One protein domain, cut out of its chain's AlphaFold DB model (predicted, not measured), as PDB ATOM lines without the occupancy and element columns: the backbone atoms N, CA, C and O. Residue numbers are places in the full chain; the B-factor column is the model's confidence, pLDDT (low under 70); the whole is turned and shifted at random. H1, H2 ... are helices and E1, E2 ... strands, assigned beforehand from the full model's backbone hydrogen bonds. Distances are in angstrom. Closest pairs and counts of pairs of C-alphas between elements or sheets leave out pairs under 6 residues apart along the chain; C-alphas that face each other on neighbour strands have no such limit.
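This is residues 92 to 270 of the 278 residues of an uncharacterized protein of Aspergillus ellipticus CBS 707.79 (UniProt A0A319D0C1). A small closed barrel of six strands, E3, E4, E6, E9, E8 and E7, has a long hairpin, E5 and E6, running out of it as an arm, and a small sheet, E1, E2 and E10, stands beside it. Two short helices, H1 and H2, lie outside the barrel, and the loop of residues 253 to 260 sticks out. The printed part has 179 residues with two named helices and ten named strands, in the order E1 E2 H1 E3 E4 E5 E6 E7 E8 E9 H2 E10; ring and small sheet are antiparallel. The class is mostly strand, with 80 residues, under half, in named elements. The whole is compact, with a radius of gyration of the C-alphas of 16.4 A and spans of 46 by 45 by 30 A.

E1 is residues 92 to 95, beginning at C-alpha 92 (60.822, -40.139, -26.323), and E2 is 119 to 123. H1 is residues 144 to 148, E3 154 to 159 and E4 164 to 170, 19.2 A long. E5, 176 to 185, measures 25.0 A and E6, 188 to 201, 35.0 A. E7 is 216 to 219, E8 224 to 232, 21.7 A, and E9 237 to 242. H2 is 243 to 248 and E10 266 to 269, ending at C-alpha 269 (50.067, -42.674, -29.498).

Round the barrel, E3 and E4 form a hairpin, with N 155 and O 168 2.9 A apart. E6 bends by 71 degrees at residue 197 and pairs in staggered fashion: with E5 over 188 to 196 (N 180 and O 192, 2.9 A), with E9 over 197 to 200 (N 199 and O 238, 2.8 A) and with E4 over 199 to 201 (N 169 and O 200, 2.8 A). E7, E8 and E9 are a meander, each strand the antiparallel neighbour of the one before (N 217 and O 226, 2.9 A; N 239 and O 230, 2.8 A). With E6 they make a Greek key, four strands in a row whose first and fourth are also antiparallel neighbours. E7 and E3 close the ring, with N 156 and O 218 2.8 A apart. H1 is on the barrel at a height of 8.8 A, only just over E8, with 3 of its 5 C-alphas there; the closest C-alphas are Phe 147 and Val 225, 6.9 A. H2 is on it at 5.6 A, over none of the strands. In the small sheet, E2 is the inner strand (N 94 and O 120, 2.7 A; N 121 and O 267, 2.9 A). Every O i to N i+4 pair is within hydrogen-bond range in H2; H1 has 0 of 1, and 1 of 2 O i to N i+3 pairs.

The C-alphas of Gly 136 and Asn 186 are farthest apart, 51.2 A. The printed part has no cut. The links E1 to E2, E2 to H1, E6 to E7 and H2 to E10 are long. The mean pLDDT of the printed part is 78.4, and 42 residues are under 70, among them 248 to 270.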
ATOM      1  N   SER A  92      61.252 -40.424 -27.694       87.12
ATOM      2  CA  SER A  92      60.822 -40.139 -26.323       87.12
ATOM      3  C   SER A  92      59.348 -39.741 -26.286       87.12
ATOM      4  O   SER A  92      58.916 -38.860 -27.035       87.12
ATOM      5  N   ALA A  93      58.571 -40.354 -25.400       83.62
ATOM      6  CA  ALA A  93      57.216 -39.927 -25.098       83.62
ATOM      7  C   ALA A  93      57.232 -38.718 -24.155       83.62
ATOM      8  O   ALA A  93      57.730 -38.785 -23.035       83.62
ATOM      9  N   ALA A  94      56.613 -37.626 -24.582       74.62
ATOM     10  CA  ALA A  94      56.071 -36.614 -23.698       74.62
ATOM     11  C   ALA A  94      54.676 -37.082 -23.263       74.62
ATOM     12  O   ALA A  94      53.699 -37.011 -24.015       74.62
ATOM     13  N   ALA A  95      54.591 -37.637 -22.055       66.56
ATOM     14  CA  ALA A  95      53.333 -38.129 -21.520       66.56
ATOM     15  C   ALA A  95      52.483 -36.970 -20.971       66.56
ATOM     16  O   ALA A  95      52.886 -36.267 -20.045       66.56
ATOM     17  N   GLY A  96      51.265 -36.827 -21.499       58.78
ATOM     18  CA  GLY A  96      50.147 -36.203 -20.789       58.78
ATOM     19  C   GLY A  96      49.425 -37.188 -19.860       58.78
ATOM     20  O   GLY A  96      48.447 -36.805 -19.220       58.78
ATOM     21  N   SER A  97      49.906 -38.436 -19.789       53.19
ATOM     22  CA  SER A  97      49.214 -39.532 -19.120       53.19
ATOM     23  C   SER A  97      49.120 -39.337 -17.611       53.19
ATOM     24  O   SER A  97      50.062 -38.894 -16.945       53.19
ATOM     25  N   GLY A  98      47.931 -39.633 -17.093       54.03
ATOM     26  CA  GLY A  98      47.558 -39.417 -15.699       54.03
ATOM     27  C   GLY A  98      46.155 -38.845 -15.527       54.03
ATOM     28  O   GLY A  98      45.964 -38.020 -14.636       54.03
ATOM     29  N   LEU A  99      45.199 -39.256 -16.372       57.69
ATOM     30  CA  LEU A  99      43.760 -39.047 -16.142       57.69
ATOM     31  C   LEU A  99      43.403 -37.569 -15.935       57.69
ATOM     32  O   LEU A  99      42.763 -37.162 -14.967       57.69
ATOM     33  N   ARG A 100      43.877 -36.719 -16.849       65.81
ATOM     34  CA  ARG A 100      43.628 -35.277 -16.797       65.81
ATOM     35  C   ARG A 100      42.321 -34.961 -17.499       65.81
ATOM     36  O   ARG A 100      42.324 -34.293 -18.529       65.81
ATOM     37  N   ALA A 101      41.216 -35.396 -16.905       69.44
ATOM     38  CA  ALA A 101      39.917 -34.840 -17.224       69.44
ATOM     39  C   ALA A 101      40.011 -33.316 -17.039       69.44
ATOM     40  O   ALA A 101      40.287 -32.811 -15.943       69.44
ATOM     41  N   ARG A 102      39.898 -32.561 -18.131       75.25
ATOM     42  CA  ARG A 102      40.065 -31.102 -18.108       75.25
ATOM     43  C   ARG A 102      38.941 -30.422 -18.843       75.25
ATOM     44  O   ARG A 102      38.440 -30.922 -19.840       75.25
ATOM     45  N   LYS A 103      38.592 -29.228 -18.374       75.44
ATOM     46  CA  LYS A 103      37.747 -28.331 -19.153       75.44
ATOM     47  C   LYS A 103      38.521 -27.916 -20.396       75.44
ATOM     48  O   LYS A 103      39.549 -27.246 -20.282       75.44
ATOM     49  N   VAL A 104      38.038 -28.353 -21.546       74.19
ATOM     50  CA  VAL A 104      38.577 -27.965 -22.845       74.19
ATOM     51  C   VAL A 104      38.042 -26.587 -23.234       74.19
ATOM     52  O   VAL A 104      36.873 -26.283 -22.981       74.19
ATOM     53  N   PRO A 105      38.882 -25.710 -23.803       69.94
ATOM     54  CA  PRO A 105      38.475 -24.354 -24.157       69.94
ATOM     55  C   PRO A 105      37.466 -24.316 -25.312       69.94
ATOM     56  O   PRO A 105      36.706 -23.352 -25.412       69.94
ATOM     57  N   PHE A 106      37.444 -25.341 -26.170       70.81
ATOM     58  CA  PHE A 106      36.683 -25.338 -27.422       70.81
ATOM     59  C   PHE A 106      35.288 -25.964 -27.334       70.81
ATOM     60  O   PHE A 106      34.606 -26.045 -28.355       70.81
ATOM     61  N   ILE A 107      34.825 -26.332 -26.133       70.12
ATOM     62  CA  ILE A 107      33.414 -26.655 -25.894       70.12
ATOM     63  C   ILE A 107      32.802 -25.546 -25.021       70.12
ATOM     64  O   ILE A 107      32.951 -25.561 -23.792       70.12
ATOM     65  N   PRO A 108      32.137 -24.543 -25.630       64.38
ATOM     66  CA  PRO A 108      31.536 -23.437 -24.897       64.38
ATOM     67  C   PRO A 108      30.560 -23.956 -23.839       64.38
ATOM     68  O   PRO A 108      29.726 -24.811 -24.120       64.38
ATOM     69  N   HIS A 109      30.643 -23.422 -22.620       68.94
ATOM     70  CA  HIS A 109      29.752 -23.769 -21.502       68.94
ATOM     71  C   HIS A 109      29.826 -25.224 -21.002       68.94
ATOM     72  O   HIS A 109      28.999 -25.609 -20.173       68.94
ATOM     73  N   ALA A 110      30.828 -26.008 -21.414       72.19
ATOM     74  CA  ALA A 110      31.045 -27.339 -20.858       72.19
ATOM     75  C   ALA A 110      31.315 -27.263 -19.344       72.19
ATOM     76  O   ALA A 110      32.312 -26.708 -18.868       72.19
ATOM     77  N   THR A 111      30.392 -27.817 -18.560       81.44
ATOM     78  CA  THR A 111      30.581 -28.021 -17.118       81.44
ATOM     79  C   THR A 111      31.421 -29.261 -16.843       81.44
ATOM     80  O   THR A 111      32.141 -29.293 -15.842       81.44
ATOM     81  N   LEU A 112      31.352 -30.236 -17.750       83.69
ATOM     82  CA  LEU A 112      32.071 -31.499 -17.704       83.69
ATOM     83  C   LEU A 112      33.480 -31.367 -18.311       83.69
ATOM     84  O   LEU A 112      33.683 -30.564 -19.225       83.69
ATOM     85  N   PRO A 113      34.460 -32.123 -17.796       86.38
ATOM     86  CA  PRO A 113      35.771 -32.246 -18.422       86.38
ATOM     87  C   PRO A 113      35.721 -33.110 -19.694       86.38
ATOM     88  O   PRO A 113      34.779 -33.865 -19.877       86.38
ATOM     89  N   SER A 114      36.756 -33.056 -20.528       83.88
ATOM     90  CA  SER A 114      37.008 -34.010 -21.618       83.88
ATOM     91  C   SER A 114      38.212 -34.887 -21.297       83.88
ATOM     92  O   SER A 114      39.115 -34.468 -20.557       83.88
ATOM     93  N   ASN A 115      38.233 -36.090 -21.862       82.88
ATOM     94  CA  ASN A 115      39.339 -37.020 -21.764       82.88
ATOM     95  C   ASN A 115      40.544 -36.507 -22.564       82.88
ATOM     96  O   ASN A 115      40.465 -36.218 -23.758       82.88
ATOM     97  N   MET A 116      41.679 -36.403 -21.874       80.94
ATOM     98  CA  MET A 116      42.955 -35.939 -22.420       80.94
ATOM     99  C   MET A 116      44.084 -36.926 -22.104       80.94
ATOM    100  O   MET A 116      45.234 -36.516 -21.935       80.94
ATOM    101  N   ASP A 117      43.769 -38.215 -21.963       77.56
ATOM    102  CA  ASP A 117      44.770 -39.245 -21.689       77.56
ATOM    103  C   ASP A 117      45.488 -39.657 -22.979       77.56
ATOM    104  O   ASP A 117      45.089 -40.581 -23.679       77.56
ATOM    105  N   TRP A 118      46.538 -38.918 -23.329       77.19
ATOM    106  CA  TRP A 118      47.358 -39.171 -24.511       77.19
ATOM    107  C   TRP A 118      48.846 -38.990 -24.228       77.19
ATOM    108  O   TRP A 118      49.263 -38.334 -23.267       77.19
ATOM    109  N   ALA A 119      49.668 -39.559 -25.109       78.69
ATOM    110  CA  ALA A 119      51.103 -39.332 -25.137       78.69
ATOM    111  C   ALA A 119      51.536 -38.865 -26.532       78.69
ATOM    112  O   ALA A 119      51.128 -39.412 -27.559       78.69
ATOM    113  N   LEU A 120      52.387 -37.843 -26.568       78.31
ATOM    114  CA  LEU A 120      53.062 -37.432 -27.796       78.31
ATOM    115  C   LEU A 120      54.421 -38.077 -27.814       78.31
ATOM    116  O   LEU A 120      55.111 -38.080 -26.803       78.31
ATOM    117  N   ILE A 121      54.836 -38.569 -28.967       82.31
ATOM    118  CA  ILE A 121      56.179 -39.094 -29.132       82.31
ATOM    119  C   ILE A 121      56.942 -38.134 -30.016       82.31
ATOM    120  O   ILE A 121      56.545 -37.852 -31.149       82.31
ATOM    121  N   ARG A 122      58.076 -37.665 -29.500       84.38
ATOM    122  CA  ARG A 122      59.098 -37.046 -30.329       84.38
ATOM    123  C   ARG A 122      59.821 -38.164 -31.062       84.38
ATOM    124  O   ARG A 122      60.635 -38.873 -30.478       84.38
ATOM    125  N   VAL A 123      59.478 -38.341 -32.331       85.50
ATOM    126  CA  VAL A 123      60.019 -39.407 -33.173       85.50
ATOM    127  C   VAL A 123      61.412 -39.020 -33.645       85.50
ATOM    128  O   VAL A 123      61.610 -37.925 -34.173       85.50
ATOM    129  N   SER A 124      62.378 -39.923 -33.474       86.38
ATOM    130  CA  SER A 124      63.727 -39.717 -34.009       86.38
ATOM    131  C   SER A 124      63.697 -39.591 -35.537       86.38
ATOM    132  O   SER A 124      62.899 -40.250 -36.201       86.38
ATOM    133  N   GLU A 125      64.582 -38.769 -36.105       87.50
ATOM    134  CA  GLU A 125      64.604 -38.449 -37.546       87.50
ATOM    135  C   GLU A 125      64.579 -39.694 -38.442       87.50
ATOM    136  O   GLU A 125      63.846 -39.750 -39.424       87.50
ATOM    137  N   ARG A 126      65.299 -40.752 -38.052       86.69
ATOM    138  CA  ARG A 126      65.351 -42.029 -38.786       86.69
ATOM    139  C   ARG A 126      64.001 -42.749 -38.919       86.69
ATOM    140  O   ARG A 126      63.879 -43.657 -39.736       86.69
ATOM    141  N   HIS A 127      63.027 -42.414 -38.074       84.88
ATOM    142  CA  HIS A 127      61.688 -43.007 -38.056       84.88
ATOM    143  C   HIS A 127      60.613 -42.049 -38.572       84.88
ATOM    144  O   HIS A 127      59.435 -42.414 -38.593       84.88
ATOM    145  N   GLN A 128      60.990 -40.841 -38.993       85.56
ATOM    146  CA  GLN A 128      60.056 -39.919 -39.617       85.56
ATOM    147  C   GLN A 128      59.677 -40.448 -41.004       85.56
ATOM    148  O   GLN A 128      60.529 -40.760 -41.836       85.56
ATOM    149  N   GLY A 129      58.374 -40.606 -41.226       85.38
ATOM    150  CA  GLY A 129      57.832 -40.979 -42.526       85.38
ATOM    151  C   GLY A 129      57.676 -39.769 -43.444       85.38
ATOM    152  O   GLY A 129      57.917 -38.629 -43.062       85.38
ATOM    153  N   THR A 130      57.177 -40.011 -44.655       86.31
ATOM    154  CA  THR A 130      56.837 -38.951 -45.620       86.31
ATOM    155  C   THR A 130      55.565 -38.178 -45.259       86.31
ATOM    156  O   THR A 130      55.188 -37.258 -45.982       86.31
ATOM    157  N   ASN A 131      54.872 -38.568 -44.182       82.31
ATOM    158  CA  ASN A 131      53.523 -38.106 -43.834       82.31
ATOM    159  C   ASN A 131      52.509 -38.301 -44.962       82.31
ATOM    160  O   ASN A 131      51.535 -37.560 -45.053       82.31
ATOM    161  N   GLN A 132      52.736 -39.292 -45.824       85.25
ATOM    162  CA  GLN A 132      51.797 -39.669 -46.865       85.25
ATOM    163  C   GLN A 132      51.006 -40.904 -46.448       85.25
ATOM    164  O   GLN A 132      51.557 -41.875 -45.926       85.25
ATOM    165  N   THR A 133      49.705 -40.867 -46.704       79.06
ATOM    166  CA  THR A 133      48.821 -42.028 -46.615       79.06
ATOM    167  C   THR A 133      49.160 -43.028 -47.725       79.06
ATOM    168  O   THR A 133      49.832 -42.688 -48.700       79.06
ATOM    169  N   GLU A 134      48.637 -44.253 -47.643       78.75
ATOM    170  CA  GLU A 134      48.784 -45.246 -48.724       78.75
ATOM    171  C   GLU A 134      48.177 -44.761 -50.055       78.75
ATOM    172  O   GLU A 134      48.630 -45.141 -51.131       78.75
ATOM    173  N   SER A 135      47.194 -43.858 -49.985       79.19
ATOM    174  CA  SER A 135      46.592 -43.181 -51.137       79.19
ATOM    175  C   SER A 135      47.406 -41.980 -51.651       79.19
ATOM    176  O   SER A 135      46.965 -41.293 -52.573       79.19
ATOM    177  N   GLY A 136      48.580 -41.703 -51.071       84.06
ATOM    178  CA  GLY A 136      49.476 -40.610 -51.458       84.06
ATOM    179  C   GLY A 136      49.063 -39.225 -50.947       84.06
ATOM    180  O   GLY A 136      49.612 -38.220 -51.399       84.06
ATOM    181  N   ARG A 137      48.101 -39.135 -50.020       82.62
ATOM    182  CA  ARG A 137      47.658 -37.855 -49.448       82.62
ATOM    183  C   ARG A 137      48.604 -37.425 -48.342       82.62
ATOM    184  O   ARG A 137      48.939 -38.225 -47.476       82.62
ATOM    185  N   TYR A 138      48.986 -36.154 -48.336       87.00
ATOM    186  CA  TYR A 138      49.770 -35.594 -47.244       87.00
ATOM    187  C   TYR A 138      48.887 -35.319 -46.031       87.00
ATOM    188  O   TYR A 138      47.890 -34.605 -46.125       87.00
ATOM    189  N   ILE A 139      49.288 -35.873 -44.891       82.44
ATOM    190  CA  ILE A 139      48.711 -35.559 -43.594       82.44
ATOM    191  C   ILE A 139      49.352 -34.261 -43.112       82.44
ATOM    192  O   ILE A 139      50.574 -34.164 -42.993       82.44
ATOM    193  N   SER A 140      48.522 -33.254 -42.862       83.56
ATOM    194  CA  SER A 140      48.953 -31.923 -42.440       83.56
ATOM    195  C   SER A 140      48.371 -31.553 -41.084       83.56
ATOM    196  O   SER A 140      47.284 -32.000 -40.700       83.56
ATOM    197  N   ASN A 141      49.114 -30.711 -40.365       79.06
ATOM    198  CA  ASN A 141      48.636 -30.106 -39.132       79.06
ATOM    199  C   ASN A 141      47.368 -29.287 -39.425       79.06
ATOM    200  O   ASN A 141      47.324 -28.573 -40.432       79.06
ATOM    201  N   PRO A 142      46.343 -29.353 -38.562       77.06
ATOM    202  CA  PRO A 142      45.155 -28.543 -38.749       77.06
ATOM    203  C   PRO A 142      45.488 -27.063 -38.694       77.06
ATOM    204  O   PRO A 142      46.297 -26.601 -37.888       77.06
ATOM    205  N   SER A 143      44.756 -26.299 -39.495       77.38
ATOM    206  CA  SER A 143      44.619 -24.868 -39.271       77.38
ATOM    207  C   SER A 143      43.454 -24.616 -38.305       77.38
ATOM    208  O   SER A 143      42.508 -25.403 -38.281       77.38
ATOM    209  N   PRO A 144      43.418 -23.486 -37.580       72.44
ATOM    210  CA  PRO A 144      42.236 -23.105 -36.801       72.44
ATOM    211  C   PRO A 144      40.936 -23.091 -37.626       72.44
ATOM    212  O   PRO A 144      39.864 -23.359 -37.099       72.44
ATOM    213  N   LYS A 145      41.026 -22.828 -38.940       76.81
ATOM    214  CA  LYS A 145      39.873 -22.853 -39.851       76.81
ATOM    215  C   LYS A 145      39.331 -24.262 -40.082       76.81
ATOM    216  O   LYS A 145      38.133 -24.408 -40.278       76.81
ATOM    217  N   THR A 146      40.186 -25.283 -40.011       80.06
ATOM    218  CA  THR A 146      39.821 -26.688 -40.244       80.06
ATOM    219  C   THR A 146      38.679 -27.136 -39.327       80.06
ATOM    220  O   THR A 146      37.862 -27.961 -39.720       80.06
ATOM    221  N   PHE A 147      38.591 -26.565 -38.126       80.38
ATOM    222  CA  PHE A 147      37.576 -26.923 -37.142       80.38
ATOM    223  C   PHE A 147      36.245 -26.197 -37.304       80.38
ATOM    224  O   PHE A 147      35.230 -26.722 -36.864       80.38
ATOM    225  N   ASN A 148      36.229 -25.015 -37.924       81.69
ATOM    226  CA  ASN A 148      34.984 -24.270 -38.129       81.69
ATOM    227  C   ASN A 148      34.083 -24.954 -39.165       81.69
ATOM    228  O   ASN A 148      32.868 -24.825 -39.099       81.69
ATOM    229  N   ASP A 149      34.688 -25.708 -40.084       84.62
ATOM    230  CA  ASP A 149      33.990 -26.329 -41.211       84.62
ATOM    231  C   ASP A 149      33.765 -27.842 -41.002       84.62
ATOM    232  O   ASP A 149      33.331 -28.549 -41.913       84.62
ATOM    233  N   ILE A 150      34.081 -28.377 -39.815       89.75
ATOM    234  CA  ILE A 150      34.098 -29.828 -39.573       89.75
ATOM    235  C   ILE A 150      32.694 -30.458 -39.521       89.75
ATOM    236  O   ILE A 150      32.545 -31.633 -39.840       89.75
ATOM    237  N   GLU A 151      31.660 -29.692 -39.164       88.25
ATOM    238  CA  GLU A 151      30.275 -30.179 -39.006       88.25
ATOM    239  C   GLU A 151      29.686 -30.781 -40.287       88.25
ATOM    240  O   GLU A 151      29.018 -31.821 -40.250       88.25
ATOM    241  N   ASP A 152      29.985 -30.166 -41.428       88.75
ATOM    242  CA  ASP A 152      29.504 -30.610 -42.738       88.75
ATOM    243  C   ASP A 152      30.580 -31.327 -43.560       88.75
ATOM    244  O   ASP A 152      30.316 -31.797 -44.671       88.75
ATOM    245  N   THR A 153      31.786 -31.465 -43.010       92.94
ATOM    246  CA  THR A 153      32.903 -32.119 -43.687       92.94
ATOM    247  C   THR A 153      32.954 -33.605 -43.330       92.94
ATOM    248  O   THR A 153      33.046 -33.955 -42.153       92.94
ATOM    249  N   PRO A 154      32.952 -34.516 -44.323       94.88
ATOM    250  CA  PRO A 154      33.207 -35.925 -44.070       94.88
ATOM    251  C   PRO A 154      34.577 -36.135 -43.427       94.88
ATOM    252  O   PRO A 154      35.589 -35.588 -43.882       94.88
ATOM    253  N   LEU A 155      34.589 -36.960 -42.389       95.38
ATOM    254  CA  LEU A 155      35.785 -37.360 -41.669       95.38
ATOM    255  C   LEU A 155      36.203 -38.757 -42.078       95.38
ATOM    256  O   LEU A 155      35.374 -39.582 -42.462       95.38
ATOM    257  N   TYR A 156      37.501 -38.994 -41.986       94.56
ATOM    258  CA  TYR A 156      38.139 -40.205 -42.451       94.56
ATOM    259  C   TYR A 156      39.125 -40.730 -41.412       94.56
ATOM    260  O   TYR A 156      39.715 -39.958 -40.649       94.56
ATOM    261  N   LEU A 157      39.277 -42.051 -41.405       93.25
ATOM    262  CA  LEU A 157      40.226 -42.784 -40.579       93.25
ATOM    263  C   LEU A 157      40.994 -43.759 -41.469       93.25
ATOM    264  O   LEU A 157      40.387 -44.553 -42.189       93.25
ATOM    265  N   TYR A 158      42.320 -43.769 -41.367       87.25
ATOM    266  CA  TYR A 158      43.116 -44.878 -41.893       87.25
ATOM    267  C   TYR A 158      43.211 -45.980 -40.838       87.25
ATOM    268  O   TYR A 158      44.075 -45.935 -39.959       87.25
ATOM    269  N   SER A 159      42.333 -46.982 -40.935       80.38
ATOM    270  CA  SER A 159      42.424 -48.183 -40.101       80.38
ATOM    271  C   SER A 159      43.272 -49.237 -40.803       80.38
ATOM    272  O   SER A 159      42.926 -49.744 -41.872       80.38
ATOM    273  N   ARG A 160      44.372 -49.643 -40.157       71.62
ATOM    274  CA  ARG A 160      45.188 -50.777 -40.629       71.62
ATOM    275  C   ARG A 160      44.410 -52.092 -40.635       71.62
ATOM    276  O   ARG A 160      44.768 -52.994 -41.379       71.62
ATOM    277  N   ARG A 161      43.386 -52.219 -39.787       72.25
ATOM    278  CA  ARG A 161      42.609 -53.455 -39.643       72.25
ATOM    279  C   ARG A 161      41.498 -53.569 -40.682       72.25
ATOM    280  O   ARG A 161      41.204 -54.678 -41.109       72.25
ATOM    281  N   MET A 162      40.905 -52.451 -41.104       66.12
ATOM    282  CA  MET A 162      39.871 -52.451 -42.149       66.12
ATOM    283  C   MET A 162      40.436 -52.468 -43.576       66.12
ATOM    284  O   MET A 162      39.659 -52.488 -44.527       66.12
ATOM    285  N   CYS A 163      41.767 -52.477 -43.744       69.00
ATOM    286  CA  CYS A 163      42.429 -52.435 -45.053       69.00
ATOM    287  C   CYS A 163      41.881 -51.304 -45.944       69.00
ATOM    288  O   CYS A 163      41.571 -51.518 -47.117       69.00
ATOM    289  N   GLY A 164      41.711 -50.106 -45.380       80.94
ATOM    290  CA  GLY A 164      41.105 -49.004 -46.110       80.94
ATOM    291  C   GLY A 164      40.845 -47.761 -45.274       80.94
ATOM    292  O   GLY A 164      41.248 -47.642 -44.115       80.94
ATOM    293  N   GLU A 165      40.170 -46.818 -45.920       87.94
ATOM    294  CA  GLU A 165      39.732 -45.560 -45.332       87.94
ATOM    295  C   GLU A 165      38.267 -45.712 -44.898       87.94
ATOM    296  O   GLU A 165      37.409 -46.013 -45.732       87.94
ATOM    297  N   SER A 166      37.969 -45.527 -43.610       92.81
ATOM    298  CA  SER A 166      36.582 -45.430 -43.147       92.81
ATOM    299  C   SER A 166      36.090 -43.991 -43.294       92.81
ATOM    300  O   SER A 166      36.885 -43.050 -43.347       92.81
ATOM    301  N   LYS A 167      34.770 -43.811 -43.389       95.12
ATOM    302  CA  LYS A 167      34.136 -42.502 -43.564       95.12
ATOM    303  C   LYS A 167      33.063 -42.294 -42.505       95.12
ATOM    304  O   LYS A 167      32.237 -43.170 -42.268       95.12
ATOM    305  N   GLY A 168      33.047 -41.111 -41.906       95.19
ATOM    306  CA  GLY A 168      32.070 -40.730 -40.895       95.19
ATOM    307  C   GLY A 168      31.665 -39.269 -41.000       95.19
ATOM    308  O   GLY A 168      32.243 -38.489 -41.762       95.19
ATOM    309  N   LYS A 169      30.640 -38.902 -40.236       95.19
ATOM    310  CA  LYS A 169      30.192 -37.522 -40.073       95.19
ATOM    311  C   LYS A 169      30.398 -37.095 -38.625       95.19
ATOM    312  O   LYS A 169      30.034 -37.827 -37.704       95.19
ATOM    313  N   TYR A 170      30.973 -35.910 -38.441       94.00
ATOM    314  CA  TYR A 170      31.057 -35.285 -37.130       94.00
ATOM    315  C   TYR A 170      29.654 -34.967 -36.595       94.00
ATOM    316  O   TYR A 170      28.810 -34.464 -37.339       94.00
ATOM    317  N   HIS A 171      29.396 -35.251 -35.318       86.31
ATOM    318  CA  HIS A 171      28.093 -35.004 -34.704       86.31
ATOM    319  C   HIS A 171      28.219 -34.058 -33.502       86.31
ATOM    320  O   HIS A 171      28.353 -34.484 -32.360       86.31
ATOM    321  N   LEU A 172      28.174 -32.743 -33.755       73.12
ATOM    322  CA  LEU A 172      28.340 -31.725 -32.706       73.12
ATOM    323  C   LEU A 172      27.270 -31.811 -31.601       73.12
ATOM    324  O   LEU A 172      27.572 -31.555 -30.438       73.12
ATOM    325  N   LEU A 173      26.031 -32.162 -31.961       58.47
ATOM    326  CA  LEU A 173      24.886 -32.172 -31.039       58.47
ATOM    327  C   LEU A 173      24.888 -33.359 -30.061       58.47
ATOM    328  O   LEU A 173      24.221 -33.279 -29.033       58.47
ATOM    329  N   ASP A 174      25.691 -34.390 -30.334       58.59
ATOM    330  CA  ASP A 174      25.901 -35.547 -29.461       58.59
ATOM    331  C   ASP A 174      27.331 -35.512 -28.935       58.59
ATOM    332  O   ASP A 174      28.108 -36.454 -29.114       58.59
ATOM    333  N   THR A 175      27.708 -34.427 -28.257       61.81
ATOM    334  CA  THR A 175      28.774 -34.567 -27.270       61.81
ATOM    335  C   THR A 175      28.285 -35.572 -26.236       61.81
ATOM    336  O   THR A 175      27.455 -35.255 -25.379       61.81
ATOM    337  N   ALA A 176      28.721 -36.818 -26.378       66.06
ATOM    338  CA  ALA A 176      28.271 -37.880 -25.509       66.06
ATOM    339  C   ALA A 176      28.868 -37.641 -24.129       66.06
ATOM    340  O   ALA A 176      30.056 -37.341 -23.985       66.06
ATOM    341  N   THR A 177      28.025 -37.784 -23.113       73.75
ATOM    342  CA  THR A 177      28.537 -37.954 -21.764       73.75
ATOM    343  C   THR A 177      29.031 -39.384 -21.649       73.75
ATOM    344  O   THR A 177      28.217 -40.308 -21.615       73.75
ATOM    345  N   VAL A 178      30.345 -39.568 -21.621       76.38
ATOM    346  CA  VAL A 178      30.949 -40.887 -21.440       76.38
ATOM    347  C   VAL A 178      31.316 -41.038 -19.972       76.38
ATOM    348  O   VAL A 178      31.948 -40.163 -19.389       76.38
ATOM    349  N   GLU A 179      30.882 -42.128 -19.345       77.50
ATOM    350  CA  GLU A 179      31.368 -42.489 -18.015       77.50
ATOM    351  C   GLU A 179      32.677 -43.259 -18.169       77.50
ATOM    352  O   GLU A 179      32.692 -44.394 -18.641       77.50
ATOM    353  N   ILE A 180      33.778 -42.623 -17.779       74.88
ATOM    354  CA  ILE A 180      35.110 -43.221 -17.782       74.88
ATOM    355  C   ILE A 180      35.465 -43.571 -16.340       74.88
ATOM    356  O   ILE A 180      35.278 -42.763 -15.429       74.88
ATOM    357  N   ALA A 181      35.966 -44.783 -16.105       69.62
ATOM    358  CA  ALA A 181      36.503 -45.157 -14.801       69.62
ATOM    359  C   ALA A 181      37.842 -44.437 -14.595       69.62
ATOM    360  O   ALA A 181      38.860 -44.847 -15.146       69.62
ATOM    361  N   GLU A 182      37.833 -43.345 -13.832       65.69
ATOM    362  CA  GLU A 182      38.995 -42.467 -13.715       65.69
ATOM    363  C   GLU A 182      39.922 -42.853 -12.569       65.69
ATOM    364  O   GLU A 182      41.120 -42.679 -12.703       65.69
ATOM    365  N   ASN A 183      39.430 -43.357 -11.435       68.00
ATOM    366  CA  ASN A 183      40.299 -43.576 -10.273       68.00
ATOM    367  C   ASN A 183      39.910 -44.796  -9.451       68.00
ATOM    368  O   ASN A 183      38.734 -45.109  -9.319       68.00
ATOM    369  N   VAL A 184      40.902 -45.436  -8.828       73.50
ATOM    370  CA  VAL A 184      40.674 -46.376  -7.728       73.50
ATOM    371  C   VAL A 184      40.935 -45.637  -6.421       73.50
ATOM    372  O   VAL A 184      42.085 -45.442  -6.032       73.50
ATOM    373  N   VAL A 185      39.880 -45.199  -5.740       81.19
ATOM    374  CA  VAL A 185      39.983 -44.548  -4.428       81.19
ATOM    375  C   VAL A 185      39.559 -45.563  -3.382       81.19
ATOM    376  O   VAL A 185      38.435 -46.047  -3.398       81.19
ATOM    377  N   ASN A 186      40.478 -45.924  -2.485       86.50
ATOM    378  CA  ASN A 186      40.248 -46.942  -1.451       86.50
ATOM    379  C   ASN A 186      39.830 -48.321  -2.003       86.50
ATOM    380  O   ASN A 186      39.093 -49.054  -1.352       86.50
ATOM    381  N   GLY A 187      40.295 -48.686  -3.201       86.88
ATOM    382  CA  GLY A 187      39.923 -49.946  -3.857       86.88
ATOM    383  C   GLY A 187      38.629 -49.877  -4.674       86.88
ATOM    384  O   GLY A 187      38.335 -50.823  -5.403       86.88
ATOM    385  N   GLU A 188      37.894 -48.762  -4.626       84.56
ATOM    386  CA  GLU A 188      36.674 -48.561  -5.409       84.56
ATOM    387  C   GLU A 188      36.944 -47.758  -6.678       84.56
ATOM    388  O   GLU A 188      37.631 -46.735  -6.654       84.56
ATOM    389  N   ARG A 189      36.374 -48.217  -7.795       79.50
ATOM    390  CA  ARG A 189      36.433 -47.502  -9.071       79.50
ATOM    391  C   ARG A 189      35.453 -46.332  -9.046       79.50
ATOM    392  O   ARG A 189      34.248 -46.538  -8.935       79.50
ATOM    393  N   ILE A 190      35.970 -45.119  -9.185       83.00
ATOM    394  CA  ILE A 190      35.187 -43.902  -9.370       83.00
ATOM    395  C   ILE A 190      35.045 -43.649 -10.867       83.00
ATOM    396  O   ILE A 190      36.040 -43.424 -11.559       83.00
ATOM    397  N   SER A 191      33.804 -43.657 -11.343       82.94
ATOM    398  CA  SER A 191      33.460 -43.205 -12.688       82.94
ATOM    399  C   SER A 191      33.261 -41.695 -12.708       82.94
ATOM    400  O   SER A 191      32.619 -41.125 -11.823       82.94
ATOM    401  N   VAL A 192      33.777 -41.048 -13.743       82.81
ATOM    402  CA  VAL A 192      33.604 -39.620 -13.989       82.81
ATOM    403  C   VAL A 192      33.035 -39.437 -15.382       82.81
ATOM    404  O   VAL A 192      33.323 -40.181 -16.315       82.81
ATOM    405  N   LYS A 193      32.153 -38.451 -15.485       86.00
ATOM    406  CA  LYS A 193      31.477 -38.092 -16.721       86.00
ATOM    407  C   LYS A 193      32.343 -37.124 -17.503       86.00
ATOM    408  O   LYS A 193      32.600 -36.024 -17.012       86.00
ATOM    409  N   THR A 194      32.726 -37.513 -18.709       85.44
ATOM    410  CA  THR A 194      33.454 -36.657 -19.638       85.44
ATOM    411  C   THR A 194      32.600 -36.277 -20.841       85.44
ATOM    412  O   THR A 194      31.580 -36.907 -21.124       85.44
ATOM    413  N   LEU A 195      32.987 -35.196 -21.508       87.31
ATOM    414  CA  LEU A 195      32.324 -34.640 -22.675       87.31
ATOM    415  C   LEU A 195      33.216 -34.804 -23.897       87.31
ATOM    416  O   LEU A 195      34.323 -34.273 -23.928       87.31
ATOM    417  N   GLU A 196      32.731 -35.534 -24.893       88.19
ATOM    418  CA  GLU A 196      33.598 -36.091 -25.931       88.19
ATOM    419  C   GLU A 196      33.074 -35.774 -27.324       88.19
ATOM    420  O   GLU A 196      31.863 -35.758 -27.555       88.19
ATOM    421  N   HIS A 197      33.983 -35.536 -28.271       91.31
ATOM    422  CA  HIS A 197      33.603 -35.335 -29.664       91.31
ATOM    423  C   HIS A 197      33.260 -36.677 -30.302       91.31
ATOM    424  O   HIS A 197      34.008 -37.646 -30.157       91.31
ATOM    425  N   THR A 198      32.144 -36.724 -31.030       93.56
ATOM    426  CA  THR A 198      31.633 -37.957 -31.627       93.56
ATOM    427  C   THR A 198      31.661 -37.930 -33.147       93.56
ATOM    428  O   THR A 198      31.482 -36.896 -33.799       93.56
ATOM    429  N   ILE A 199      31.892 -39.105 -33.722       95.12
ATOM    430  CA  ILE A 199      31.795 -39.378 -35.152       95.12
ATOM    431  C   ILE A 199      30.876 -40.576 -35.316       95.12
ATOM    432  O   ILE A 199      31.041 -41.590 -34.637       95.12
ATOM    433  N   VAL A 200      29.920 -40.456 -36.229       94.44
ATOM    434  CA  VAL A 200      29.040 -41.560 -36.617       94.44
ATOM    435  C   VAL A 200      29.458 -42.031 -37.999       94.44
ATOM    436  O   VAL A 200      29.674 -41.215 -38.900       94.44
ATOM    437  N   GLY A 201      29.604 -43.341 -38.163       93.31
ATOM    438  CA  GLY A 201      29.965 -43.925 -39.449       93.31
ATOM    439  C   GLY A 201      28.904 -43.694 -40.531       93.31
ATOM    440  O   GLY A 201      27.718 -43.503 -40.249       93.31
ATOM    441  N   ALA A 202      29.343 -43.638 -41.788       91.19
ATOM    442  CA  ALA A 202      28.460 -43.483 -42.939       91.19
ATOM    443  C   ALA A 202      27.886 -44.837 -43.392       91.19
ATOM    444  O   ALA A 202      28.482 -45.883 -43.171       91.19
ATOM    445  N   ASP A 203      26.729 -44.813 -44.058       90.44
ATOM    446  CA  ASP A 203      26.187 -45.970 -44.789       90.44
ATOM    447  C   ASP A 203      25.988 -47.255 -43.955       90.44
ATOM    448  O   ASP A 203      25.957 -48.354 -44.502       90.44
ATOM    449  N   ARG A 204      25.755 -47.108 -42.639       87.00
ATOM    450  CA  ARG A 204      25.630 -48.197 -41.641       87.00
ATOM    451  C   ARG A 204      26.926 -48.955 -41.349       87.00
ATOM    452  O   ARG A 204      26.882 -49.933 -40.609       87.00
ATOM    453  N   GLU A 205      28.050 -48.490 -41.872       91.50
ATOM    454  CA  GLU A 205      29.366 -48.994 -41.505       91.50
ATOM    455  C   GLU A 205      29.876 -48.237 -40.271       91.50
ATOM    456  O   GLU A 205      29.657 -47.026 -40.168       91.50
ATOM    457  N   PRO A 206      30.537 -48.905 -39.312       93.44
ATOM    458  CA  PRO A 206      31.141 -48.225 -38.174       93.44
ATOM    459  C   PRO A 206      32.308 -47.336 -38.632       93.44
ATOM    460  O   PRO A 206      33.063 -47.686 -39.538       93.44
ATOM    461  N   PHE A 207      32.476 -46.176 -37.992       94.81
ATOM    462  CA  PHE A 207      33.599 -45.284 -38.307       94.81
ATOM    463  C   PHE A 207      34.943 -45.852 -37.833       94.81
ATOM    464  O   PHE A 207      35.955 -45.702 -38.514       94.81
ATOM    465  N   SER A 208      34.963 -46.516 -36.685       94.69
ATOM    466  CA  SER A 208      36.139 -47.195 -36.146       94.69
ATOM    467  C   SER A 208      35.738 -48.493 -35.461       94.69
ATOM    468  O   SER A 208      34.563 -48.705 -35.164       94.69
ATOM    469  N   GLN A 209      36.724 -49.322 -35.146       92.56
ATOM    470  CA  GLN A 209      36.542 -50.567 -34.404       92.56
ATOM    471  C   GLN A 209      37.588 -50.720 -33.296       92.56
ATOM    472  O   GLN A 209      38.571 -49.973 -33.217       92.56
ATOM    473  N   TYR A 210      37.410 -51.744 -32.463       89.50
ATOM    474  CA  TYR A 210      38.389 -52.109 -31.447       89.50
ATOM    475  C   TYR A 210      39.809 -52.238 -32.033       89.50
ATOM    476  O   TYR A 210      40.055 -52.964 -33.006       89.50
ATOM    477  N   GLY A 211      40.757 -51.540 -31.405       87.50
ATOM    478  CA  GLY A 211      42.158 -51.465 -31.826       87.50
ATOM    479  C   GLY A 211      42.517 -50.275 -32.721       87.50
ATOM    480  O   GLY A 211      43.697 -50.104 -33.010       87.50
ATOM    481  N   ASP A 212      41.557 -49.437 -33.124       90.81
ATOM    482  CA  ASP A 212      41.843 -48.194 -33.863       90.81
ATOM    483  C   ASP A 212      42.211 -47.009 -32.947       90.81
ATOM    484  O   ASP A 212      42.505 -45.915 -33.425       90.81
ATOM    485  N   SER A 213      42.203 -47.197 -31.623       88.50
ATOM    486  CA  SER A 213      42.593 -46.157 -30.661       88.50
ATOM    487  C   SER A 213      43.985 -45.597 -30.986       88.50
ATOM    488  O   SER A 213      44.945 -46.337 -31.187       88.50
ATOM    489  N   GLY A 214      44.092 -44.272 -31.050       87.19
ATOM    490  CA  GLY A 214      45.297 -43.535 -31.417       87.19
ATOM    491  C   GLY A 214      45.366 -43.187 -32.904       87.19
ATOM    492  O   GLY A 214      46.254 -42.443 -33.313       87.19
ATOM    493  N   ALA A 215      44.441 -43.690 -33.725       89.81
ATOM    494  CA  ALA A 215      44.377 -43.331 -35.132       89.81
ATOM    495  C   ALA A 215      43.977 -41.859 -35.318       89.81
ATOM    496  O   ALA A 215      43.138 -41.307 -34.598       89.81
ATOM    497  N   LEU A 216      44.597 -41.217 -36.310       90.88
ATOM    498  CA  LEU A 216      44.318 -39.830 -36.656       90.88
ATOM    499  C   LEU A 216      43.025 -39.746 -37.460       90.88
ATOM    500  O   LEU A 216      42.875 -40.405 -38.488       90.88
ATOM    501  N   VAL A 217      42.132 -38.876 -37.011       93.31
ATOM    502  CA  VAL A 217      40.936 -38.485 -37.749       93.31
ATOM    503  C   VAL A 217      41.311 -37.309 -38.639       93.31
ATOM    504  O   VAL A 217      41.914 -36.343 -38.164       93.31
ATOM    505  N   HIS A 218      40.955 -37.354 -39.920       93.38
ATOM    506  CA  HIS A 218      41.297 -36.291 -40.865       93.38
ATOM    507  C   HIS A 218      40.187 -36.016 -41.883       93.38
ATOM    508  O   HIS A 218      39.263 -36.802 -42.067       93.38
ATOM    509  N   THR A 219      40.282 -34.878 -42.569       93.62
ATOM    510  CA  THR A 219      39.409 -34.550 -43.705       93.62
ATOM    511  C   THR A 219      39.887 -35.233 -44.990       93.62
ATOM    512  O   THR A 219      41.002 -35.762 -45.052       93.62
ATOM    513  N   LEU A 220      39.083 -35.169 -46.059       91.12
ATOM    514  CA  LEU A 220      39.474 -35.672 -47.387       91.12
ATOM    515  C   LEU A 220      40.802 -35.061 -47.876       91.12
ATOM    516  O   LEU A 220      41.600 -35.735 -48.521       91.12
ATOM    517  N   GLY A 221      41.045 -33.789 -47.539       89.75
ATOM    518  CA  GLY A 221      42.271 -33.066 -47.881       89.75
ATOM    519  C   GLY A 221      43.485 -33.416 -47.015       89.75
ATOM    520  O   GLY A 221      44.516 -32.774 -47.168       89.75
ATOM    521  N   GLY A 222      43.369 -34.381 -46.095       89.12
ATOM    522  CA  GLY A 222      44.462 -34.804 -45.215       89.12
ATOM    523  C   GLY A 222      44.725 -33.867 -44.032       89.12
ATOM    524  O   GLY A 222      45.767 -33.970 -43.392       89.12
ATOM    525  N   ASN A 223      43.806 -32.952 -43.712       91.12
ATOM    526  CA  ASN A 223      43.948 -32.111 -42.520       91.12
ATOM    527  C   ASN A 223      43.530 -32.922 -41.290       91.12
ATOM    528  O   ASN A 223      42.381 -33.365 -41.235       91.12
ATOM    529  N   VAL A 224      44.426 -33.103 -40.320       91.25
ATOM    530  CA  VAL A 224      44.118 -33.828 -39.075       91.25
ATOM    531  C   VAL A 224      43.167 -33.003 -38.224       91.25
ATOM    532  O   VAL A 224      43.481 -31.874 -37.880       91.25
ATOM    533  N   VAL A 225      42.025 -33.562 -37.842       92.75
ATOM    534  CA  VAL A 225      41.055 -32.905 -36.952       92.75
ATOM    535  C   VAL A 225      41.146 -33.417 -35.521       92.75
ATOM    536  O   VAL A 225      40.697 -32.759 -34.588       92.75
ATOM    537  N   GLY A 226      41.747 -34.578 -35.299       91.44
ATOM    538  CA  GLY A 226      41.876 -35.116 -33.958       91.44
ATOM    539  C   GLY A 226      42.407 -36.527 -33.938       91.44
ATOM    540  O   GLY A 226      42.907 -37.039 -34.940       91.44
ATOM    541  N   MET A 227      42.296 -37.147 -32.774       91.06
ATOM    542  CA  MET A 227      42.760 -38.502 -32.534       91.06
ATOM    543  C   MET A 227      41.650 -39.319 -31.891       91.06
ATOM    544  O   MET A 227      41.093 -38.917 -30.870       91.06
ATOM    545  N   LEU A 228      41.349 -40.464 -32.493       92.94
ATOM    546  CA  LEU A 228      40.387 -41.423 -31.976       92.94
ATOM    547  C   LEU A 228      40.898 -42.006 -30.656       92.94
ATOM    548  O   LEU A 228      42.049 -42.435 -30.605       92.94
ATOM    549  N   TRP A 229      40.057 -42.088 -29.625       89.06
ATOM    550  CA  TRP A 229      40.432 -42.725 -28.355       89.06
ATOM    551  C   TRP A 229      39.501 -43.832 -27.882       89.06
ATOM    552  O   TRP A 229      39.876 -44.605 -27.006       89.06
ATOM    553  N   GLY A 230      38.331 -43.971 -28.496       90.06
ATOM    554  CA  GLY A 230      37.436 -45.071 -28.192       90.06
ATOM    555  C   GLY A 230      36.295 -45.167 -29.187       90.06
ATOM    556  O   GLY A 230      36.083 -44.280 -30.014       90.06
ATOM    557  N   CYS A 231      35.533 -46.244 -29.085       91.56
ATOM    558  CA  CYS A 231      34.312 -46.440 -29.846       91.56
ATOM    559  C   CYS A 231      33.280 -47.195 -29.018       91.56
ATOM    560  O   CYS A 231      33.604 -47.918 -28.078       91.56
ATOM    561  N   PHE A 232      32.018 -46.987 -29.370       89.81
ATOM    562  CA  PHE A 232      30.887 -47.735 -28.863       89.81
ATOM    563  C   PHE A 232      30.283 -48.531 -30.019       89.81
ATOM    564  O   PHE A 232      29.370 -48.068 -30.710       89.81
ATOM    565  N   ASP A 233      30.838 -49.726 -30.234       83.75
ATOM    566  CA  ASP A 233      30.601 -50.568 -31.415       83.75
ATOM    567  C   ASP A 233      29.112 -50.821 -31.676       83.75
ATOM    568  O   ASP A 233      28.652 -50.730 -32.811       83.75
ATOM    569  N   HIS A 234      28.325 -51.055 -30.622       85.56
ATOM    570  CA  HIS A 234      26.886 -51.313 -30.744       85.56
ATOM    571  C   HIS A 234      26.088 -50.140 -31.323       85.56
ATOM    572  O   HIS A 234      25.054 -50.367 -31.948       85.56
ATOM    573  N   ALA A 235      26.544 -48.905 -31.116       86.69
ATOM    574  CA  ALA A 235      25.890 -47.712 -31.644       86.69
ATOM    575  C   ALA A 235      26.575 -47.158 -32.902       86.69
ATOM    576  O   ALA A 235      26.076 -46.198 -33.482       86.69
ATOM    577  N   GLY A 236      27.724 -47.715 -33.308       89.88
ATOM    578  CA  GLY A 236      28.532 -47.162 -34.397       89.88
ATOM    579  C   GLY A 236      29.048 -45.747 -34.108       89.88
ATOM    580  O   GLY A 236      29.258 -44.968 -35.040       89.88
ATOM    581  N   ILE A 237      29.218 -45.404 -32.824       92.88
ATOM    582  CA  ILE A 237      29.704 -44.097 -32.369       92.88
ATOM    583  C   ILE A 237      31.188 -44.214 -32.052       92.88
ATOM    584  O   ILE A 237      31.638 -45.164 -31.418       92.88
ATOM    585  N   SER A 238      31.959 -43.237 -32.489       94.56
ATOM    586  CA  SER A 238      33.397 -43.151 -32.271       94.56
ATOM    587  C   SER A 238      33.725 -41.866 -31.531       94.56
ATOM    588  O   SER A 238      33.151 -40.827 -31.843       94.56
ATOM    589  N   PHE A 239      34.635 -41.931 -30.564       93.06
ATOM    590  CA  PHE A 239      35.039 -40.798 -29.739       93.06
ATOM    591  C   PHE A 239      36.451 -40.360 -30.101       93.06
ATOM    592  O   PHE A 239      37.352 -41.190 -30.266       93.06
ATOM    593  N   PHE A 240      36.656 -39.054 -30.212       92.12
ATOM    594  CA  PHE A 240      37.965 -38.496 -30.512       92.12
ATOM    595  C   PHE A 240      38.233 -37.225 -29.709       92.12
ATOM    596  O   PHE A 240      37.318 -36.518 -29.294       92.12
ATOM    597  N   THR A 241      39.511 -36.925 -29.516       88.62
ATOM    598  CA  THR A 241      39.971 -35.659 -28.945       88.62
ATOM    599  C   THR A 241      40.376 -34.748 -30.093       88.62
ATOM    600  O   THR A 241      41.152 -35.163 -30.963       88.62
ATOM    601  N   ARG A 242      39.868 -33.512 -30.128       88.25
ATOM    602  CA  ARG A 242      40.249 -32.562 -31.178       88.25
ATOM    603  C   ARG A 242      41.724 -32.215 -31.088       88.25
ATOM    604  O   ARG A 242      42.286 -32.068 -30.008       88.25
ATOM    605  N   PHE A 243      42.358 -32.034 -32.238       86.69
ATOM    606  CA  PHE A 243      43.796 -31.792 -32.278       86.69
ATOM    607  C   PHE A 243      44.204 -30.427 -31.695       86.69
ATOM    608  O   PHE A 243      45.296 -30.286 -31.143       86.69
ATOM    609  N   ASP A 244      43.339 -29.416 -31.762       84.12
ATOM    610  CA  ASP A 244      43.574 -28.142 -31.081       84.12
ATOM    611  C   ASP A 244      43.481 -28.273 -29.556       84.12
ATOM    612  O   ASP A 244      44.267 -27.647 -28.852       84.12
ATOM    613  N   ASP A 245      42.639 -29.153 -29.015       80.44
ATOM    614  CA  ASP A 245      42.679 -29.494 -27.586       80.44
ATOM    615  C   ASP A 245      43.992 -30.196 -27.202       80.44
ATOM    616  O   ASP A 245      44.589 -29.874 -26.171       80.44
ATOM    617  N   LEU A 246      44.500 -31.094 -28.059       77.75
ATOM    618  CA  LEU A 246      45.793 -31.772 -27.860       77.75
ATOM    619  C   LEU A 246      46.970 -30.779 -27.833       77.75
ATOM    620  O   LEU A 246      47.932 -30.961 -27.088       77.75
ATOM    621  N   THR A 247      46.903 -29.715 -28.635       75.94
ATOM    622  CA  THR A 247      48.025 -28.784 -28.841       75.94
ATOM    623  C   THR A 247      47.913 -27.463 -28.077       75.94
ATOM    624  O   THR A 247      48.929 -26.818 -27.830       75.94
ATOM    625  N   SER A 248      46.714 -27.060 -27.649       69.12
ATOM    626  CA  SER A 248      46.462 -25.774 -26.974       69.12
ATOM    627  C   SER A 248      46.893 -25.728 -25.512       69.12
ATOM    628  O   SER A 248      46.999 -24.649 -24.919       69.12
ATOM    629  N   GLY A 249      47.130 -26.879 -24.883       58.09
ATOM    630  CA  GLY A 249      47.528 -26.884 -23.488       58.09
ATOM    631  C   GLY A 249      48.936 -26.308 -23.303       58.09
ATOM    632  O   GLY A 249      49.851 -26.585 -24.074       58.09
ATOM    633  N   ARG A 250      49.139 -25.577 -22.197       52.50
ATOM    634  CA  ARG A 250      50.450 -25.136 -21.660       52.50
ATOM    635  C   ARG A 250      51.395 -26.304 -21.286       52.50
ATOM    636  O   ARG A 250      52.204 -26.174 -20.375       52.50
ATOM    637  N   TYR A 251      51.223 -27.471 -21.903       52.94
ATOM    638  CA  TYR A 251      52.034 -28.671 -21.732       52.94
ATOM    639  C   TYR A 251      53.414 -28.514 -22.359       52.94
ATOM    640  O   TYR A 251      54.375 -29.103 -21.876       52.94
ATOM    641  N   TYR A 252      53.523 -27.669 -23.378       52.97
ATOM    642  CA  TYR A 252      54.799 -27.247 -23.922       52.97
ATOM    643  C   TYR A 252      55.352 -26.157 -23.002       52.97
ATOM    644  O   TYR A 252      54.968 -24.989 -23.084       52.97
ATOM    645  N   GLY A 253      56.209 -26.551 -22.058       47.12
ATOM    646  CA  GLY A 253      57.091 -25.597 -21.392       47.12
ATOM    647  C   GLY A 253      57.859 -24.782 -22.439       47.12
ATOM    648  O   GLY A 253      58.002 -25.210 -23.585       47.12
ATOM    649  N   LYS A 254      58.376 -23.609 -22.050       47.94
ATOM    650  CA  LYS A 254      59.201 -22.736 -22.913       47.94
ATOM    651  C   LYS A 254      60.379 -23.460 -23.596       47.94
ATOM    652  O   LYS A 254      60.933 -22.935 -24.555       47.94
ATOM    653  N   ASP A 255      60.720 -24.657 -23.129       45.09
ATOM    654  CA  ASP A 255      61.820 -25.494 -23.602       45.09
ATOM    655  C   ASP A 255      61.511 -26.290 -24.885       45.09
ATOM    656  O   ASP A 255      62.426 -26.833 -25.495       45.09
ATOM    657  N   TRP A 256      60.262 -26.298 -25.373       48.66
ATOM    658  CA  TRP A 256      59.928 -26.838 -26.708       48.66
ATOM    659  C   TRP A 256      60.252 -25.888 -27.868       48.66
ATOM    660  O   TRP A 256      59.841 -26.149 -28.991       48.66
ATOM    661  N   GLY A 257      61.028 -24.833 -27.599       42.00
ATOM    662  CA  GLY A 257      61.580 -23.924 -28.594       42.00
ATOM    663  C   GLY A 257      60.525 -23.039 -29.257       42.00
ATOM    664  O   GLY A 257      59.505 -23.486 -29.760       42.00
ATOM    665  N   GLU A 258      60.809 -21.744 -29.359       43.41
ATOM    666  CA  GLU A 258      60.056 -20.837 -30.240       43.41
ATOM    667  C   GLU A 258      60.265 -21.157 -31.744       43.41
ATOM    668  O   GLU A 258      59.735 -20.462 -32.611       43.41
ATOM    669  N   GLY A 259      60.999 -22.230 -32.070       42.34
ATOM    670  CA  GLY A 259      60.976 -22.877 -33.380       42.34
ATOM    671  C   GLY A 259      59.684 -23.673 -33.505       42.34
ATOM    672  O   GLY A 259      59.577 -24.761 -32.954       42.34
ATOM    673  N   GLY A 260      58.680 -23.070 -34.142       40.66
ATOM    674  CA  GLY A 260      57.302 -23.551 -34.158       40.66
ATOM    675  C   GLY A 260      57.121 -25.022 -34.546       40.66
ATOM    676  O   GLY A 260      58.009 -25.671 -35.086       40.66
ATOM    677  N   ALA A 261      55.901 -25.515 -34.318       42.88
ATOM    678  CA  ALA A 261      55.399 -26.868 -34.592       42.88
ATOM    679  C   ALA A 261      55.519 -27.376 -36.058       42.88
ATOM    680  O   ALA A 261      54.801 -28.291 -36.457       42.88
ATOM    681  N   ASN A 262      56.396 -26.784 -36.869       40.88
ATOM    682  CA  ASN A 262      56.658 -27.107 -38.263       40.88
ATOM    683  C   ASN A 262      57.838 -28.074 -38.469       40.88
ATOM    684  O   ASN A 262      57.880 -28.705 -39.521       40.88
ATOM    685  N   ASP A 263      58.747 -28.246 -37.499       39.91
ATOM    686  CA  ASP A 263      60.031 -28.927 -37.764       39.91
ATOM    687  C   ASP A 263      60.132 -30.368 -37.221       39.91
ATOM    688  O   ASP A 263      61.143 -31.040 -37.415       39.91
ATOM    689  N   GLY A 264      59.085 -30.895 -36.579       42.00
ATOM    690  CA  GLY A 264      59.078 -32.269 -36.068       42.00
ATOM    691  C   GLY A 264      57.735 -32.956 -36.267       42.00
ATOM    692  O   GLY A 264      56.702 -32.448 -35.835       42.00
ATOM    693  N   LEU A 265      57.743 -34.138 -36.888       43.75
ATOM    694  CA  LEU A 265      56.565 -34.999 -36.941       43.75
ATOM    695  C   LEU A 265      56.231 -35.490 -35.529       43.75
ATOM    696  O   LEU A 265      56.961 -36.293 -34.942       43.75
ATOM    697  N   ILE A 266      55.104 -35.024 -35.000       52.22
ATOM    698  CA  ILE A 266      54.538 -35.515 -33.749       52.22
ATOM    699  C   ILE A 266      53.708 -36.755 -34.083       52.22
ATOM    700  O   ILE A 266      52.632 -36.648 -34.672       52.22
ATOM    701  N   ILE A 267      54.201 -37.940 -33.717       53.38
ATOM    702  CA  ILE A 267      53.358 -39.139 -33.715       53.38
ATOM    703  C   ILE A 267      52.663 -39.194 -32.362       53.38
ATOM    704  O   ILE A 267      53.296 -39.325 -31.313       53.38
ATOM    705  N   LEU A 268      51.346 -39.070 -32.406       53.62
ATOM    706  CA  LEU A 268      50.472 -39.310 -31.273       53.62
ATOM    707  C   LEU A 268      50.288 -40.822 -31.095       53.62
ATOM    708  O   LEU A 268      49.951 -41.514 -32.055       53.62
ATOM    709  N   LEU A 269      50.503 -41.332 -29.882       48.28
ATOM    710  CA  LEU A 269      50.067 -42.674 -29.498       48.28
ATOM    711  C   LEU A 269      49.168 -42.558 -28.268       48.28
ATOM    712  O   LEU A 269      49.491 -41.859 -27.306       48.28
ATOM    713  N   LEU A 270      48.058 -43.290 -28.278       43.66
ATOM    714  CA  LEU A 270      47.335 -43.566 -27.046       43.66
ATOM    715  C   LEU A 270      48.016 -44.703 -26.301       43.66
ATOM    716  O   LEU A 270      48.388 -45.720 -26.890       43.66
TER     717      LEU A 270